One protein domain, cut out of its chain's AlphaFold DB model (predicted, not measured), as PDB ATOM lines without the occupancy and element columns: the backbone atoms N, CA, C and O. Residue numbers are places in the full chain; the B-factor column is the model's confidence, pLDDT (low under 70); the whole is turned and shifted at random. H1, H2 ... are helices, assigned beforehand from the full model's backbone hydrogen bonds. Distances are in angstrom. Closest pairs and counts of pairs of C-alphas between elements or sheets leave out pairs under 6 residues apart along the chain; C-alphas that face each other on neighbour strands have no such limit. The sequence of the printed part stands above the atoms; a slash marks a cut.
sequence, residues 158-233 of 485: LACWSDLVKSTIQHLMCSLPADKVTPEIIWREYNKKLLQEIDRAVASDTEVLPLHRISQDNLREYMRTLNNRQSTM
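This is residues 158 to 233 of the 485 residues of an uncharacterized protein of Perkinsus olseni (UniProt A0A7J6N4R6). One long helix, H2, makes most of the length; H1 and H3 meet its first part at steep angles, and the link of residues 205 to 215 folds back from its far end to H3. Residues 227 to 233 stick out. The printed part has 76 residues, with named helices H1, H2, H3 in that order and no named strand: all helix. It is elongated, 45 by 27 by 20 A, and only just compact, close to loose, with radius of gyration of the C-alphas 13.4 A.

H2, residues 183 to 204, touches H1, residues 163 to 175, through residues 186 to 190 and 168 to 173 alone; the closest C-alphas, of Leu 172 and Ile 186, are 6.5 A apart. They run opposite ways at a steep tilt of 60 degrees. H3, residues 216 to 231, touches H2 through residues 216 to 223 and 183 to 187 alone; the closest C-alphas, of Pro 183 and Arg 220, are 5.6 A apart. They run opposite ways at a steep tilt of 63 degrees. H1 and H3 are near each other. In H1, H2 and H3 every O i to N i+4 pair is within hydrogen-bond range.

H2 is 31.2 A long, from C-alpha 183 at (-8.977, 115.940, -67.630); H1 is 18.0 A and H3 22.3 A, ending at C-alpha 231 (5.655, 106.489, -64.360).

The C-alphas farthest apart, of Asp 205 and Thr 232, are 44.8 A apart. The printed part has no cut; the link H2 to H3 is long. Confidence is under 70 at residues 158 to 161, 201, 205 to 213 and 225 to 233.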
ATOM      1  N   LEU A 158      -0.672 115.558 -80.987       51.06
ATOM      2  CA  LEU A 158      -0.004 116.351 -79.950       51.06
ATOM      3  C   LEU A 158       1.193 117.126 -80.528       51.06
ATOM      4  O   LEU A 158       1.691 118.055 -79.898       51.06
ATOM      5  N   ALA A 159       1.647 116.756 -81.733       53.47
ATOM      6  CA  ALA A 159       2.699 117.449 -82.472       53.47
ATOM      7  C   ALA A 159       2.293 118.865 -82.925       53.47
ATOM      8  O   ALA A 159       3.177 119.681 -83.156       53.47
ATOM      9  N   CYS A 160       0.991 119.175 -83.022       55.38
ATOM     10  CA  CYS A 160       0.516 120.513 -83.398       55.38
ATOM     11  C   CYS A 160       0.235 121.428 -82.195       55.38
ATOM     12  O   CYS A 160      -0.144 122.582 -82.382       55.38
ATOM     13  N   TRP A 161       0.429 120.945 -80.962       69.19
ATOM     14  CA  TRP A 161       0.296 121.794 -79.782       69.19
ATOM     15  C   TRP A 161       1.533 122.677 -79.642       69.19
ATOM     16  O   TRP A 161       2.652 122.167 -79.525       69.19
ATOM     17  N   SER A 162       1.323 123.995 -79.609       72.81
ATOM     18  CA  SER A 162       2.369 124.953 -79.264       72.81
ATOM     19  C   SER A 162       2.870 124.708 -77.839       72.81
ATOM     20  O   SER A 162       2.140 124.217 -76.970       72.81
ATOM     21  N   ASP A 163       4.129 125.054 -77.583       72.38
ATOM     22  CA  ASP A 163       4.729 124.869 -76.258       72.38
ATOM     23  C   ASP A 163       4.034 125.721 -75.193       72.38
ATOM     24  O   ASP A 163       3.943 125.300 -74.044       72.38
ATOM     25  N   LEU A 164       3.414 126.832 -75.604       74.06
ATOM     26  CA  LEU A 164       2.562 127.659 -74.752       74.06
ATOM     27  C   LEU A 164       1.315 126.907 -74.255       74.06
ATOM     28  O   LEU A 164       0.950 127.011 -73.085       74.06
ATOM     29  N   VAL A 165       0.664 126.108 -75.108       76.75
ATOM     30  CA  VAL A 165      -0.471 125.269 -74.684       76.75
ATOM     31  C   VAL A 165      -0.005 124.200 -73.699       76.75
ATOM     32  O   VAL A 165      -0.627 124.002 -72.654       76.75
ATOM     33  N   LYS A 166       1.122 123.540 -73.991       77.94
ATOM     34  CA  LYS A 166       1.689 122.499 -73.119       77.94
ATOM     35  C   LYS A 166       2.078 123.057 -71.750       77.94
ATOM     36  O   LYS A 166       1.726 122.445 -70.740       77.94
ATOM     37  N   SER A 167       2.751 124.209 -71.713       77.38
ATOM     38  CA  SER A 167       3.178 124.868 -70.475       77.38
ATOM     39  C   SER A 167       1.983 125.360 -69.662       77.38
ATOM     40  O   SER A 167       1.940 125.142 -68.454       77.38
ATOM     41  N   THR A 168       0.957 125.915 -70.313       80.94
ATOM     42  CA  THR A 168      -0.276 126.359 -69.645       80.94
ATOM     43  C   THR A 168      -1.014 125.187 -69.001       80.94
ATOM     44  O   THR A 168      -1.439 125.279 -67.850       80.94
ATOM     45  N   ILE A 169      -1.137 124.056 -69.705       82.12
ATOM     46  CA  ILE A 169      -1.751 122.838 -69.158       82.12
ATOM     47  C   ILE A 169      -0.918 122.288 -67.997       82.12
ATOM     48  O   ILE A 169      -1.480 121.912 -66.972       82.12
ATOM     49  N   GLN A 170       0.410 122.267 -68.123       80.81
ATOM     50  CA  GLN A 170       1.298 121.815 -67.053       80.81
ATOM     51  C   GLN A 170       1.190 122.709 -65.813       80.81
ATOM     52  O   GLN A 170       1.055 122.197 -64.705       80.81
ATOM     53  N   HIS A 171       1.144 124.028 -65.992       81.25
ATOM     54  CA  HIS A 171       0.904 124.973 -64.906       81.25
ATOM     55  C   HIS A 171      -0.454 124.722 -64.240       81.25
ATOM     56  O   HIS A 171      -0.545 124.723 -63.015       81.25
ATOM     57  N   LEU A 172      -1.515 124.482 -65.019       85.00
ATOM     58  CA  LEU A 172      -2.833 124.145 -64.470       85.00
ATOM     59  C   LEU A 172      -2.784 122.857 -63.639       85.00
ATOM     60  O   LEU A 172      -3.322 122.829 -62.534       85.00
ATOM     61  N   MET A 173      -2.090 121.825 -64.126       81.06
ATOM     62  CA  MET A 173      -1.891 120.570 -63.397       81.06
ATOM     63  C   MET A 173      -1.132 120.763 -62.080       81.06
ATOM     64  O   MET A 173      -1.467 120.101 -61.106       81.06
ATOM     65  N   CYS A 174      -0.138 121.653 -62.044       79.88
ATOM     66  CA  CYS A 174       0.622 121.961 -60.831       79.88
ATOM     67  C   CYS A 174      -0.157 122.844 -59.843       79.88
ATOM     68  O   CYS A 174       0.028 122.707 -58.640       79.88
ATOM     69  N   SER A 175      -1.023 123.735 -60.336       81.88
ATOM     70  CA  SER A 175      -1.809 124.652 -59.496       81.88
ATOM     71  C   SER A 175      -3.045 124.015 -58.853       81.88
ATOM     72  O   SER A 175      -3.586 124.549 -57.888       81.88
ATOM     73  N   LEU A 176      -3.527 122.894 -59.399       83.62
ATOM     74  CA  LEU A 176      -4.691 122.184 -58.876       83.62
ATOM     75  C   LEU A 176      -4.265 121.144 -57.828       83.62
ATOM     76  O   LEU A 176      -3.239 120.484 -58.002       83.62
ATOM     77  N   PRO A 177      -5.059 120.935 -56.762       83.69
ATOM     78  CA  PRO A 177      -4.768 119.889 -55.792       83.69
ATOM     79  C   PRO A 177      -4.888 118.508 -56.453       83.69
ATOM     80  O   PRO A 177      -5.686 118.314 -57.375       83.69
ATOM     81  N   ALA A 178      -4.076 117.546 -56.001       76.25
ATOM     82  CA  ALA A 178      -3.867 116.259 -56.675       76.25
ATOM     83  C   ALA A 178      -5.157 115.444 -56.912       76.25
ATOM     84  O   ALA A 178      -5.256 114.709 -57.892       76.25
ATOM     85  N   ASP A 179      -6.158 115.597 -56.044       79.81
ATOM     86  CA  ASP A 179      -7.486 114.984 -56.144       79.81
ATOM     87  C   ASP A 179      -8.351 115.580 -57.271       79.81
ATOM     88  O   ASP A 179      -9.258 114.918 -57.776       79.81
ATOM     89  N   LYS A 180      -8.046 116.807 -57.708       79.44
ATOM     90  CA  LYS A 180      -8.772 117.548 -58.753       79.44
ATOM     91  C   LYS A 180      -8.048 117.589 -60.098       79.44
ATOM     92  O   LYS A 180      -8.585 118.156 -61.049       79.44
ATOM     93  N   VAL A 181      -6.879 116.953 -60.221       83.12
ATOM     94  CA  VAL A 181      -6.135 116.808 -61.489       83.12
ATOM     95  C   VAL A 181      -6.835 115.775 -62.384       83.12
ATOM     96  O   VAL A 181      -6.344 114.675 -62.640       83.12
ATOM     97  N   THR A 182      -8.030 116.125 -62.859       85.31
ATOM     98  CA  THR A 182      -8.815 115.343 -63.819       85.31
ATOM     99  C   THR A 182      -8.868 116.067 -65.168       85.31
ATOM    100  O   THR A 182      -8.887 117.303 -65.196       85.31
ATOM    101  N   PRO A 183      -8.901 115.335 -66.299       81.88
ATOM    102  CA  PRO A 183      -8.977 115.940 -67.630       81.88
ATOM    103  C   PRO A 183     -10.152 116.910 -67.786       81.88
ATOM    104  O   PRO A 183     -10.023 117.950 -68.418       81.88
ATOM    105  N   GLU A 184     -11.293 116.591 -67.182       82.75
ATOM    106  CA  GLU A 184     -12.510 117.400 -67.209       82.75
ATOM    107  C   GLU A 184     -12.297 118.778 -66.558       82.75
ATOM    108  O   GLU A 184     -12.730 119.796 -67.104       82.75
ATOM    109  N   ILE A 185     -11.622 118.814 -65.404       84.75
ATOM    110  CA  ILE A 185     -11.364 120.048 -64.653       84.75
ATOM    111  C   ILE A 185     -10.293 120.884 -65.359       84.75
ATOM    112  O   ILE A 185     -10.485 122.081 -65.552       84.75
ATOM    113  N   ILE A 186      -9.207 120.257 -65.820       84.25
ATOM    114  CA  ILE A 186      -8.127 120.965 -66.525       84.25
ATOM    115  C   ILE A 186      -8.629 121.555 -67.844       84.25
ATOM    116  O   ILE A 186      -8.299 122.692 -68.167       84.25
ATOM    117  N   TRP A 187      -9.473 120.830 -68.586       87.19
ATOM    118  CA  TRP A 187     -10.089 121.345 -69.809       87.19
ATOM    119  C   TRP A 187     -10.968 122.570 -69.533       87.19
ATOM    120  O   TRP A 187     -10.918 123.555 -70.271       87.19
ATOM    121  N   ARG A 188     -11.748 122.536 -68.443       87.25
ATOM    122  CA  ARG A 188     -12.592 123.658 -68.017       87.25
ATOM    123  C   ARG A 188     -11.761 124.894 -67.667       87.25
ATOM    124  O   ARG A 188     -12.066 125.975 -68.164       87.25
ATOM    125  N   GLU A 189     -10.714 124.736 -66.859       88.06
ATOM    126  CA  GLU A 189      -9.832 125.846 -66.468       88.06
ATOM    127  C   GLU A 189      -9.021 126.389 -67.653       88.06
ATOM    128  O   GLU A 189      -8.857 127.601 -67.789       88.06
ATOM    129  N   TYR A 190      -8.580 125.522 -68.568       86.88
ATOM    130  CA  TYR A 190      -7.905 125.944 -69.795       86.88
ATOM    131  C   TYR A 190      -8.824 126.790 -70.684       86.88
ATOM    132  O   TYR A 190      -8.433 127.869 -71.122       86.88
ATOM    133  N   ASN A 191     -10.067 126.353 -70.907       82.69
ATOM    134  CA  ASN A 191     -11.031 127.127 -71.691       82.69
ATOM    135  C   ASN A 191     -11.386 128.458 -71.027       82.69
ATOM    136  O   ASN A 191     -11.578 129.452 -71.722       82.69
ATOM    137  N   LYS A 192     -11.447 128.498 -69.693       87.25
ATOM    138  CA  LYS A 192     -11.645 129.743 -68.947       87.25
ATOM    139  C   LYS A 192     -10.489 130.719 -69.186       87.25
ATOM    140  O   LYS A 192     -10.752 131.874 -69.500       87.25
ATOM    141  N   LYS A 193      -9.235 130.254 -69.110       84.44
ATOM    142  CA  LYS A 193      -8.050 131.073 -69.425       84.44
ATOM    143  C   LYS A 193      -8.027 131.535 -70.881       84.44
ATOM    144  O   LYS A 193      -7.750 132.696 -71.141       84.44
ATOM    145  N   LEU A 194      -8.374 130.656 -71.822       80.31
ATOM    146  CA  LEU A 194      -8.466 131.006 -73.240       80.31
ATOM    147  C   LEU A 194      -9.475 132.137 -73.478       80.31
ATOM    148  O   LEU A 194      -9.178 133.080 -74.201       80.31
ATOM    149  N   LEU A 195     -10.658 132.054 -72.862       78.62
ATOM    150  CA  LEU A 195     -11.672 133.105 -72.967       78.62
ATOM    151  C   LEU A 195     -11.202 134.416 -72.328       78.62
ATOM    152  O   LEU A 195     -11.382 135.465 -72.931       78.62
ATOM    153  N   GLN A 196     -10.534 134.359 -71.173       81.81
ATOM    154  CA  GLN A 196      -9.967 135.546 -70.523       81.81
ATOM    155  C   GLN A 196      -8.900 136.238 -71.380       81.81
ATOM    156  O   GLN A 196      -8.872 137.463 -71.428       81.81
ATOM    157  N   GLU A 197      -8.045 135.481 -72.069       77.38
ATOM    158  CA  GLU A 197      -7.043 136.049 -72.981       77.38
ATOM    159  C   GLU A 197      -7.681 136.664 -74.233       77.38
ATOM    160  O   GLU A 197      -7.249 137.722 -74.683       77.38
ATOM    161  N   ILE A 198      -8.749 136.058 -74.762       72.94
ATOM    162  CA  ILE A 198      -9.531 136.648 -75.859       72.94
ATOM    163  C   ILE A 198     -10.186 137.956 -75.397       72.94
ATOM    164  O   ILE A 198     -10.056 138.971 -76.076       72.94
ATOM    165  N   ASP A 199     -10.846 137.956 -74.238       75.75
ATOM    166  CA  ASP A 199     -11.506 139.145 -73.688       75.75
ATOM    167  C   ASP A 199     -10.492 140.260 -73.388       75.75
ATOM    168  O   ASP A 199     -10.758 141.433 -73.656       75.75
ATOM    169  N   ARG A 200      -9.303 139.899 -72.888       76.38
ATOM    170  CA  ARG A 200      -8.194 140.830 -72.657       76.38
ATOM    171  C   ARG A 200      -7.711 141.443 -73.964       76.38
ATOM    172  O   ARG A 200      -7.669 142.659 -74.054       76.38
ATOM    173  N   ALA A 201      -7.411 140.626 -74.970       68.56
ATOM    174  CA  ALA A 201      -6.952 141.093 -76.276       68.56
ATOM    175  C   ALA A 201      -7.975 142.005 -76.971       68.56
ATOM    176  O   ALA A 201      -7.601 143.025 -77.543       68.56
ATOM    177  N   VAL A 202      -9.270 141.686 -76.856       71.31
ATOM    178  CA  VAL A 202     -10.364 142.537 -77.349       71.31
ATOM    179  C   VAL A 202     -10.428 143.868 -76.591       71.31
ATOM    180  O   VAL A 202     -10.744 144.892 -77.189       71.31
ATOM    181  N   ALA A 203     -10.132 143.876 -75.289       75.00
ATOM    182  CA  ALA A 203     -10.151 145.085 -74.469       75.00
ATOM    183  C   ALA A 203      -8.898 145.967 -74.630       75.00
ATOM    184  O   ALA A 203      -9.002 147.183 -74.479       75.00
ATOM    185  N   SER A 204      -7.728 145.380 -74.907       72.75
ATOM    186  CA  SER A 204      -6.448 146.096 -75.021       72.75
ATOM    187  C   SER A 204      -5.975 146.346 -76.455       72.75
ATOM    188  O   SER A 204      -4.919 146.953 -76.621       72.75
ATOM    189  N   ASP A 205      -6.729 145.919 -77.477       64.00
ATOM    190  CA  ASP A 205      -6.365 146.042 -78.904       64.00
ATOM    191  C   ASP A 205      -4.978 145.428 -79.221       64.00
ATOM    192  O   ASP A 205      -4.269 145.833 -80.142       64.00
ATOM    193  N   THR A 206      -4.570 144.431 -78.426       62.41
ATOM    194  CA  THR A 206      -3.297 143.702 -78.546       62.41
ATOM    195  C   THR A 206      -3.519 142.320 -79.149       62.41
ATOM    196  O   THR A 206      -4.570 141.714 -78.948       62.41
ATOM    197  N   GLU A 207      -2.515 141.776 -79.840       57.00
ATOM    198  CA  GLU A 207      -2.587 140.426 -80.406       57.00
ATOM    199  C   GLU A 207      -2.814 139.360 -79.320       57.00
ATOM    200  O   GLU A 207      -2.168 139.357 -78.270       57.00
ATOM    201  N   VAL A 208      -3.761 138.451 -79.577       56.44
ATOM    202  CA  VAL A 208      -4.094 137.337 -78.679       56.44
ATOM    203  C   VAL A 208      -2.893 136.394 -78.607       56.44
ATOM    204  O   VAL A 208      -2.359 135.984 -79.640       56.44
ATOM    205  N   LEU A 209      -2.500 135.982 -77.397       58.72
ATOM    206  CA  LEU A 209      -1.541 134.891 -77.219       58.72
ATOM    207  C   LEU A 209      -2.006 133.649 -78.010       58.72
ATOM    208  O   LEU A 209      -3.199 133.342 -77.995       58.72
ATOM    209  N   PRO A 210      -1.108 132.890 -78.668       57.47
ATOM    210  CA  PRO A 210      -1.461 131.772 -79.553       57.47
ATOM    211  C   PRO A 210      -1.901 130.507 -78.783       57.47
ATOM    212  O   PRO A 210      -1.414 129.393 -79.013       57.47
ATOM    213  N   LEU A 211      -2.830 130.668 -77.842       62.19
ATOM    214  CA  LEU A 211      -3.583 129.594 -77.224       62.19
ATOM    215  C   LEU A 211      -4.707 129.210 -78.189       62.19
ATOM    216  O   LEU A 211      -5.646 129.966 -78.421       62.19
ATOM    217  N   HIS A 212      -4.608 128.026 -78.784       67.12
ATOM    218  CA  HIS A 212      -5.665 127.487 -79.635       67.12
ATOM    219  C   HIS A 212      -6.613 126.610 -78.815       67.12
ATOM    220  O   HIS A 212      -6.298 126.153 -77.708       67.12
ATOM    221  N   ARG A 213      -7.808 126.369 -79.363       65.00
ATOM    222  CA  ARG A 213      -8.788 125.465 -78.758       65.00
ATOM    223  C   ARG A 213      -8.260 124.035 -78.763       65.00
ATOM    224  O   ARG A 213      -7.769 123.548 -79.777       65.00
ATOM    225  N   ILE A 214      -8.427 123.350 -77.636       74.44
ATOM    226  CA  ILE A 214      -8.087 121.933 -77.486       74.44
ATOM    227  C   ILE A 214      -9.353 121.113 -77.229       74.44
ATOM    228  O   ILE A 214     -10.240 121.519 -76.470       74.44
ATOM    229  N   SER A 215      -9.439 119.933 -77.842       73.12
ATOM    230  CA  SER A 215     -10.506 118.980 -77.537       73.12
ATOM    231  C   SER A 215     -10.232 118.274 -76.204       73.12
ATOM    232  O   SER A 215      -9.082 118.050 -75.810       73.12
ATOM    233  N   GLN A 216     -11.302 117.894 -75.504       73.00
ATOM    234  CA  GLN A 216     -11.201 117.167 -74.237       73.00
ATOM    235  C   GLN A 216     -10.514 115.801 -74.413       73.00
ATOM    236  O   GLN A 216      -9.755 115.367 -73.543       73.00
ATOM    237  N   ASP A 217     -10.732 115.133 -75.546       70.12
ATOM    238  CA  ASP A 217     -10.116 113.836 -75.826       70.12
ATOM    239  C   ASP A 217      -8.608 113.951 -76.093       70.12
ATOM    240  O   ASP A 217      -7.842 113.119 -75.597       70.12
ATOM    241  N   ASN A 218      -8.153 115.027 -76.746       71.50
ATOM    242  CA  ASN A 218      -6.723 115.297 -76.915       71.50
ATOM    243  C   ASN A 218      -6.043 115.568 -75.563       71.50
ATOM    244  O   ASN A 218      -4.949 115.061 -75.307       71.50
ATOM    245  N   LEU A 219      -6.713 116.285 -74.652       75.88
ATOM    246  CA  LEU A 219      -6.216 116.499 -73.290       75.88
ATOM    247  C   LEU A 219      -6.132 115.196 -72.483       75.88
ATOM    248  O   LEU A 219      -5.135 114.956 -71.800       75.88
ATOM    249  N   ARG A 220      -7.137 114.317 -72.589       76.50
ATOM    250  CA  ARG A 220      -7.105 112.987 -71.956       76.50
ATOM    251  C   ARG A 220      -5.920 112.157 -72.446       76.50
ATOM    252  O   ARG A 220      -5.286 111.471 -71.643       76.50
ATOM    253  N   GLU A 221      -5.617 112.198 -73.742       73.19
ATOM    254  CA  GLU A 221      -4.462 111.499 -74.314       73.19
ATOM    255  C   GLU A 221      -3.130 112.124 -73.860       73.19
ATOM    256  O   GLU A 221      -2.202 111.393 -73.497       73.19
ATOM    257  N   TYR A 222      -3.048 113.458 -73.801       72.44
ATOM    258  CA  TYR A 222      -1.878 114.189 -73.309       72.44
ATOM    259  C   TYR A 222      -1.568 113.843 -71.850       72.44
ATOM    260  O   TYR A 222      -0.463 113.397 -71.544       72.44
ATOM    261  N   MET A 223      -2.558 113.934 -70.958       73.19
ATOM    262  CA  MET A 223      -2.397 113.564 -69.549       73.19
ATOM    263  C   MET A 223      -2.039 112.089 -69.378       73.19
ATOM    264  O   MET A 223      -1.201 111.739 -68.551       73.19
ATOM    265  N   ARG A 224      -2.626 111.198 -70.189       74.38
ATOM    266  CA  ARG A 224      -2.244 109.781 -70.199       74.38
ATOM    267  C   ARG A 224      -0.779 109.612 -70.597       74.38
ATOM    268  O   ARG A 224      -0.082 108.802 -69.995       74.38
ATOM    269  N   THR A 225      -0.310 110.364 -71.589       69.88
ATOM    270  CA  THR A 225       1.081 110.340 -72.058       69.88
ATOM    271  C   THR A 225       2.040 110.899 -71.009       69.88
ATOM    272  O   THR A 225       3.061 110.269 -70.742       69.88
ATOM    273  N   LEU A 226       1.691 112.011 -70.359       66.12
ATOM    274  CA  LEU A 226       2.452 112.583 -69.249       66.12
ATOM    275  C   LEU A 226       2.549 111.618 -68.069       66.12
ATOM    276  O   LEU A 226       3.650 111.340 -67.611       66.12
ATOM    277  N   ASN A 227       1.432 111.029 -67.639       63.22
ATOM    278  CA  ASN A 227       1.429 110.060 -66.542       63.22
ATOM    279  C   ASN A 227       2.226 108.801 -66.899       63.22
ATOM    280  O   ASN A 227       2.940 108.264 -66.056       63.22
ATOM    281  N   ASN A 228       2.165 108.351 -68.157       60.97
ATOM    282  CA  ASN A 228       3.018 107.263 -68.627       60.97
ATOM    283  C   ASN A 228       4.504 107.658 -68.553       60.97
ATOM    284  O   ASN A 228       5.297 106.861 -68.065       60.97
ATOM    285  N   ARG A 229       4.876 108.883 -68.960       56.69
ATOM    286  CA  ARG A 229       6.257 109.397 -68.883       56.69
ATOM    287  C   ARG A 229       6.751 109.565 -67.441       56.69
ATOM    288  O   ARG A 229       7.857 109.135 -67.128       56.69
ATOM    289  N   GLN A 230       5.922 110.106 -66.550       52.81
ATOM    290  CA  GLN A 230       6.223 110.223 -65.120       52.81
ATOM    291  C   GLN A 230       6.375 108.845 -64.465       52.81
ATOM    292  O   GLN A 230       7.311 108.622 -63.708       52.81
ATOM    293  N   SER A 231       5.532 107.875 -64.836       47.78
ATOM    294  CA  SER A 231       5.655 106.489 -64.360       47.78
ATOM    295  C   SER A 231       6.885 105.747 -64.902       47.78
ATOM    296  O   SER A 231       7.257 104.705 -64.367       47.78
ATOM    297  N   THR A 232       7.516 106.270 -65.960       45.81
ATOM    298  CA  THR A 232       8.797 105.777 -66.487       45.81
ATOM    299  C   THR A 232      10.012 106.515 -65.925       45.81
ATOM    300  O   THR A 232      11.131 106.143 -66.276       45.81
ATOM    301  N   MET A 233       9.837 107.517 -65.051       37.81
ATOM    302  CA  MET A 233      10.971 108.120 -64.350       37.81
ATOM    303  C   MET A 233      11.530 107.121 -63.340       37.81
ATOM    304  O   MET A 233      10.811 106.554 -62.517       37.81
TER     305      MET A 233